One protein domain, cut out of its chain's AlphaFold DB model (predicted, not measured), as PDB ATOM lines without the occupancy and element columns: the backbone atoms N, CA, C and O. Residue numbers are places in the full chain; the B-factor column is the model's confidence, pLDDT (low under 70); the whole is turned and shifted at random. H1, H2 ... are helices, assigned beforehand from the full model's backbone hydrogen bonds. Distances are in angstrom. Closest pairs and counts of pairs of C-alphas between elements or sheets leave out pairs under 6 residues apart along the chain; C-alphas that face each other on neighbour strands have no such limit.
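Overview. This is residues 6 to 48 of the 116 residues of an uncharacterized protein of Chryseobacterium sp. CECT 9393 (UniProt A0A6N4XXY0). Three short helices make a small, splayed bundle, their centres in a triangle: H1 and H3 run the same way, and H2, the third corner, packs on both and runs the opposite way. The printed part has 43 residues, with H1, H2 and H3 in that order, no named strand, and the class all helix. It is compact, with a radius of gyration of the C-alphas of 9.2 A, and rounded, spanning 24 by 18 by 17 A.

Along the chain. H1, residues 6 to 16, begins at C-alpha 6 (-42.754, -3.859, -47.415) and is 15.3 A long. H3, residues 36 to 46, is also 15.3 A and ends at C-alpha 46 (-52.824, 1.271, -41.565). H2, residues 24 to 31, is 10.8 A.

Arrangement. H1 touches H2 in a helical hairpin, closest C-alphas His 6 and Leu 30, 6.1 A, at a steep tilt of 39 degrees, opposite ways. H2 and H3, also a hairpin, touch at Leu 29 and Ile 42, closest C-alphas 6.5 A apart, at 36 degrees, only just steep, opposite ways. H1 and H3 are close but not clearly touching, closest C-alphas Ile 13 and Ile 46, 7.4 A, at a shallow tilt of 11 degrees. In H1, H2 and H3 every O i to N i+4 pair is within hydrogen-bond range.

Size, cuts and confidence. The C-alphas farthest apart, Glu 19 and Thr 35, are 25.0 A apart. The printed part has no cut; the link H1 to H2 is short, H2 to H3 tight. Mean pLDDT of the printed part is 80.0; residue 48 is under 70.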
ATOM      1  N   HIS A   6     -43.411  -5.079 -47.883       82.19
ATOM      2  CA  HIS A   6     -42.754  -3.859 -47.415       82.19
ATOM      3  C   HIS A   6     -42.947  -2.708 -48.406       82.19
ATOM      4  O   HIS A   6     -43.342  -1.615 -48.008       82.19
ATOM      5  N   LYS A   7     -42.717  -2.966 -49.699       81.81
ATOM      6  CA  LYS A   7     -42.891  -1.963 -50.754       81.81
ATOM      7  C   LYS A   7     -44.361  -1.571 -50.909       81.81
ATOM      8  O   LYS A   7     -44.670  -0.391 -50.886       81.81
ATOM      9  N   ILE A   8     -45.261  -2.556 -50.933       83.81
ATOM     10  CA  ILE A   8     -46.710  -2.325 -51.063       83.81
ATOM     11  C   ILE A   8     -47.225  -1.417 -49.939       83.81
ATOM     12  O   ILE A   8     -47.875  -0.412 -50.202       83.81
ATOM     13  N   TYR A   9     -46.928  -1.745 -48.681       83.62
ATOM     14  CA  TYR A   9     -47.407  -0.940 -47.558       83.62
ATOM     15  C   TYR A   9     -46.718   0.418 -47.470       83.62
ATOM     16  O   TYR A   9     -47.361   1.377 -47.053       83.62
ATOM     17  N   LYS A  10     -45.447   0.523 -47.874       84.38
ATOM     18  CA  LYS A  10     -44.757   1.811 -47.963       84.38
ATOM     19  C   LYS A  10     -45.447   2.731 -48.974       84.38
ATOM     20  O   LYS A  10     -45.779   3.851 -48.602       84.38
ATOM     21  N   ASP A  11     -45.726   2.228 -50.174       85.12
ATOM     22  CA  ASP A  11     -46.395   2.985 -51.234       85.12
ATOM     23  C   ASP A  11     -47.814   3.398 -50.790       85.12
ATOM     24  O   ASP A  11     -48.200   4.554 -50.931       85.12
ATOM     25  N   ILE A  12     -48.569   2.493 -50.149       84.38
ATOM     26  CA  ILE A  12     -49.900   2.801 -49.591       84.38
ATOM     27  C   ILE A  12     -49.827   3.904 -48.526       84.38
ATOM     28  O   ILE A  12     -50.669   4.797 -48.511       84.38
ATOM     29  N   ILE A  13     -48.857   3.849 -47.610       84.31
ATOM     30  CA  ILE A  13     -48.707   4.873 -46.565       84.31
ATOM     31  C   ILE A  13     -48.341   6.224 -47.185       84.31
ATOM     32  O   ILE A  13     -48.852   7.243 -46.746       84.31
ATOM     33  N   GLU A  14     -47.468   6.240 -48.188       82.81
ATOM     34  CA  GLU A  14     -47.006   7.470 -48.832       82.81
ATOM     35  C   GLU A  14     -48.107   8.153 -49.655       82.81
ATOM     36  O   GLU A  14     -48.215   9.376 -49.629       82.81
ATOM     37  N   ILE A  15     -48.951   7.366 -50.331       79.62
ATOM     38  CA  ILE A  15     -50.017   7.881 -51.200       79.62
ATOM     39  C   ILE A  15     -51.288   8.213 -50.405       79.62
ATOM     40  O   ILE A  15     -51.854   9.290 -50.568       79.62
ATOM     41  N   GLU A  16     -51.749   7.296 -49.550       76.44
ATOM     42  CA  GLU A  16     -53.093   7.367 -48.955       76.44
ATOM     43  C   GLU A  16     -53.090   7.849 -47.502       76.44
ATOM     44  O   GLU A  16     -54.095   8.382 -47.029       76.44
ATOM     45  N   TYR A  17     -51.990   7.642 -46.766       79.19
ATOM     46  CA  TYR A  17     -51.930   7.918 -45.326       79.19
ATOM     47  C   TYR A  17     -50.604   8.557 -44.871       79.19
ATOM     48  O   TYR A  17     -49.947   8.024 -43.959       79.19
ATOM     49  N   PRO A  18     -50.182   9.691 -45.462       77.56
ATOM     50  CA  PRO A  18     -48.916  10.338 -45.114       77.56
ATOM     51  C   PRO A  18     -48.842  10.715 -43.625       77.56
ATOM     52  O   PRO A  18     -47.769  10.702 -43.020       77.56
ATOM     53  N   GLU A  19     -49.984  10.950 -42.970       76.31
ATOM     54  CA  GLU A  19     -50.076  11.218 -41.534       76.31
ATOM     55  C   GLU A  19     -49.637  10.026 -40.665       76.31
ATOM     56  O   GLU A  19     -49.140  10.201 -39.551       76.31
ATOM     57  N   LYS A  20     -49.780   8.800 -41.180       72.38
ATOM     58  CA  LYS A  20     -49.399   7.554 -40.500       72.38
ATOM     59  C   LYS A  20     -47.940   7.179 -40.722       72.38
ATOM     60  O   LYS A  20     -47.410   6.346 -39.986       72.38
ATOM     61  N   GLN A  21     -47.266   7.818 -41.679       73.44
ATOM     62  CA  GLN A  21     -45.851   7.590 -41.961       73.44
ATOM     63  C   GLN A  21     -44.971   7.883 -40.744       73.44
ATOM     64  O   GLN A  21     -43.941   7.241 -40.558       73.44
ATOM     65  N   ASN A  22     -45.398   8.814 -39.887       76.25
ATOM     66  CA  ASN A  22     -44.677   9.205 -38.682       76.25
ATOM     67  C   ASN A  22     -45.005   8.354 -37.448       76.25
ATOM     68  O   ASN A  22     -44.356   8.535 -36.418       76.25
ATOM     69  N   ASP A  23     -45.936   7.396 -37.536       81.06
ATOM     70  CA  ASP A  23     -46.264   6.531 -36.404       81.06
ATOM     71  C   ASP A  23     -45.100   5.547 -36.130       81.06
ATOM     72  O   ASP A  23     -44.762   4.714 -36.985       81.06
ATOM     73  N   PRO A  24     -44.479   5.590 -34.934       80.38
ATOM     74  CA  PRO A  24     -43.379   4.696 -34.583       80.38
ATOM     75  C   PRO A  24     -43.788   3.215 -34.600       80.38
ATOM     76  O   PRO A  24     -42.951   2.352 -34.879       80.38
ATOM     77  N   LYS A  25     -45.070   2.897 -34.363       81.19
ATOM     78  CA  LYS A  25     -45.587   1.522 -34.425       81.19
ATOM     79  C   LYS A  25     -45.597   1.006 -35.858       81.19
ATOM     80  O   LYS A  25     -45.173  -0.122 -36.095       81.19
ATOM     81  N   ILE A  26     -46.010   1.844 -36.809       82.44
ATOM     82  CA  ILE A  26     -46.047   1.491 -38.233       82.44
ATOM     83  C   ILE A  26     -44.625   1.325 -38.770       82.44
ATOM     84  O   ILE A  26     -44.335   0.299 -39.378       82.44
ATOM     85  N   LYS A  27     -43.700   2.245 -38.454       82.62
ATOM     86  CA  LYS A  27     -42.283   2.116 -38.850       82.62
ATOM     87  C   LYS A  27     -41.644   0.832 -38.315       82.62
ATOM     88  O   LYS A  27     -40.913   0.156 -39.037       82.62
ATOM     89  N   THR A  28     -41.912   0.490 -37.054       83.31
ATOM     90  CA  THR A  28     -41.352  -0.713 -36.419       83.31
ATOM     91  C   THR A  28     -41.901  -1.987 -37.054       83.31
ATOM     92  O   THR A  28     -41.141  -2.918 -37.317       83.31
ATOM     93  N   LEU A  29     -43.203  -2.020 -37.336       83.81
ATOM     94  CA  LEU A  29     -43.858  -3.190 -37.906       83.81
ATOM     95  C   LEU A  29     -43.512  -3.384 -39.388       83.81
ATOM     96  O   LEU A  29     -43.236  -4.503 -39.804       83.81
ATOM     97  N   LEU A  30     -43.408  -2.295 -40.158       84.00
ATOM     98  CA  LEU A  30     -42.979  -2.322 -41.560       84.00
ATOM     99  C   LEU A  30     -41.554  -2.887 -41.708       84.00
ATOM    100  O   LEU A  30     -41.272  -3.614 -42.659       84.00
ATOM    101  N   LYS A  31     -40.659  -2.602 -40.749       82.31
ATOM    102  CA  LYS A  31     -39.296  -3.169 -40.698       82.31
ATOM    103  C   LYS A  31     -39.258  -4.654 -40.330       82.31
ATOM    104  O   LYS A  31     -38.296  -5.327 -40.678       82.31
ATOM    105  N   LYS A  32     -40.264  -5.157 -39.610       82.44
ATOM    106  CA  LYS A  32     -40.324  -6.542 -39.112       82.44
ATOM    107  C   LYS A  32     -41.312  -7.416 -39.887       82.44
ATOM    108  O   LYS A  32     -41.686  -8.469 -39.393       82.44
ATOM    109  N   LEU A  33     -41.727  -6.995 -41.083       80.00
ATOM    110  CA  LEU A  33     -42.811  -7.614 -41.843       80.00
ATOM    111  C   LEU A  33     -42.399  -8.939 -42.513       80.00
ATOM    112  O   LEU A  33     -42.313  -9.041 -43.735       80.00
ATOM    113  N   ASN A  34     -42.107  -9.948 -41.697       76.19
ATOM    114  CA  ASN A  34     -41.562 -11.231 -42.142       76.19
ATOM    115  C   ASN A  34     -42.597 -12.357 -42.075       76.19
ATOM    116  O   ASN A  34     -42.450 -13.367 -42.764       76.19
ATOM    117  N   THR A  35     -43.639 -12.190 -41.258       80.31
ATOM    118  CA  THR A  35     -44.688 -13.193 -41.068       80.31
ATOM    119  C   THR A  35     -46.046 -12.701 -41.561       80.31
ATOM    120  O   THR A  35     -46.317 -11.502 -41.648       80.31
ATOM    121  N   THR A  36     -46.940 -13.644 -41.856       76.62
ATOM    122  CA  THR A  36     -48.344 -13.351 -42.180       76.62
ATOM    123  C   THR A  36     -49.049 -12.606 -41.041       76.62
ATOM    124  O   THR A  36     -49.916 -11.773 -41.289       76.62
ATOM    125  N   ASP A  37     -48.654 -12.860 -39.793       76.38
ATOM    126  CA  ASP A  37     -49.176 -12.156 -38.622       76.38
ATOM    127  C   ASP A  37     -48.751 -10.674 -38.607       76.38
ATOM    128  O   ASP A  37     -49.578  -9.796 -38.352       76.38
ATOM    129  N   ASP A  38     -47.508 -10.362 -38.997       79.94
ATOM    130  CA  ASP A  38     -47.039  -8.975 -39.140       79.94
ATOM    131  C   ASP A  38     -47.797  -8.227 -40.247       79.94
ATOM    132  O   ASP A  38     -48.166  -7.063 -40.073       79.94
ATOM    133  N   VAL A  39     -48.086  -8.913 -41.361       80.12
ATOM    134  CA  VAL A  39     -48.923  -8.391 -42.455       80.12
ATOM    135  C   VAL A  39     -50.332  -8.070 -41.946       80.12
ATOM    136  O   VAL A  39     -50.853  -6.987 -42.199       80.12
ATOM    137  N   LEU A  40     -50.954  -8.964 -41.173       78.56
ATOM    138  CA  LEU A  40     -52.284  -8.718 -40.605       78.56
ATOM    139  C   LEU A  40     -52.278  -7.544 -39.621       78.56
ATOM    140  O   LEU A  40     -53.160  -6.683 -39.670       78.56
ATOM    141  N   LYS A  41     -51.263  -7.466 -38.757       82.31
ATOM    142  CA  LYS A  41     -51.097  -6.367 -37.801       82.31
ATOM    143  C   LYS A  41     -50.904  -5.028 -38.508       82.31
ATOM    144  O   LYS A  41     -51.523  -4.044 -38.096       82.31
ATOM    145  N   ILE A  42     -50.097  -4.970 -39.573       83.06
ATOM    146  CA  ILE A  42     -49.855  -3.710 -40.284       83.06
ATOM    147  C   ILE A  42     -51.090  -3.291 -41.065       83.06
ATOM    148  O   ILE A  42     -51.451  -2.118 -41.041       83.06
ATOM    149  N   ASN A  43     -51.801  -4.254 -41.654       82.75
ATOM    150  CA  ASN A  43     -53.082  -4.030 -42.302       82.75
ATOM    151  C   ASN A  43     -54.080  -3.407 -41.315       82.75
ATOM    152  O   ASN A  43     -54.689  -2.380 -41.594       82.75
ATOM    153  N   HIS A  44     -54.185  -3.961 -40.106       80.25
ATOM    154  CA  HIS A  44     -55.039  -3.407 -39.058       80.25
ATOM    155  C   HIS A  44     -54.596  -2.029 -38.550       80.25
ATOM    156  O   HIS A  44     -55.450  -1.242 -38.150       80.25
ATOM    157  N   LEU A  45     -53.297  -1.720 -38.535       79.25
ATOM    158  CA  LEU A  45     -52.788  -0.415 -38.102       79.25
ATOM    159  C   LEU A  45     -52.963   0.670 -39.169       79.25
ATOM    160  O   LEU A  45     -53.378   1.780 -38.838       79.25
ATOM    161  N   ILE A  46     -52.680   0.351 -40.433       76.50
ATOM    162  CA  ILE A  46     -52.824   1.271 -41.565       76.50
ATOM    163  C   ILE A  46     -54.304   1.505 -41.840       76.50
ATOM    164  O   ILE A  46     -54.762   2.643 -41.823       76.50
ATOM    165  N   PHE A  47     -55.086   0.439 -41.994       75.88
ATOM    166  CA  PHE A  47     -56.510   0.540 -42.307       75.88
ATOM    167  C   PHE A  47     -57.394   0.644 -41.074       75.88
ATOM    168  O   PHE A  47     -58.601   0.454 -41.214       75.88
ATOM    169  N   LYS A  48     -56.800   0.907 -39.891       63.47
ATOM    170  CA  LYS A  48     -57.437   1.058 -38.571       63.47
ATOM    171  C   LYS A  48     -58.910   1.355 -38.744       63.47
ATOM    172  O   LYS A  48     -59.244   2.517 -38.976       63.47
TER     173      LYS A  48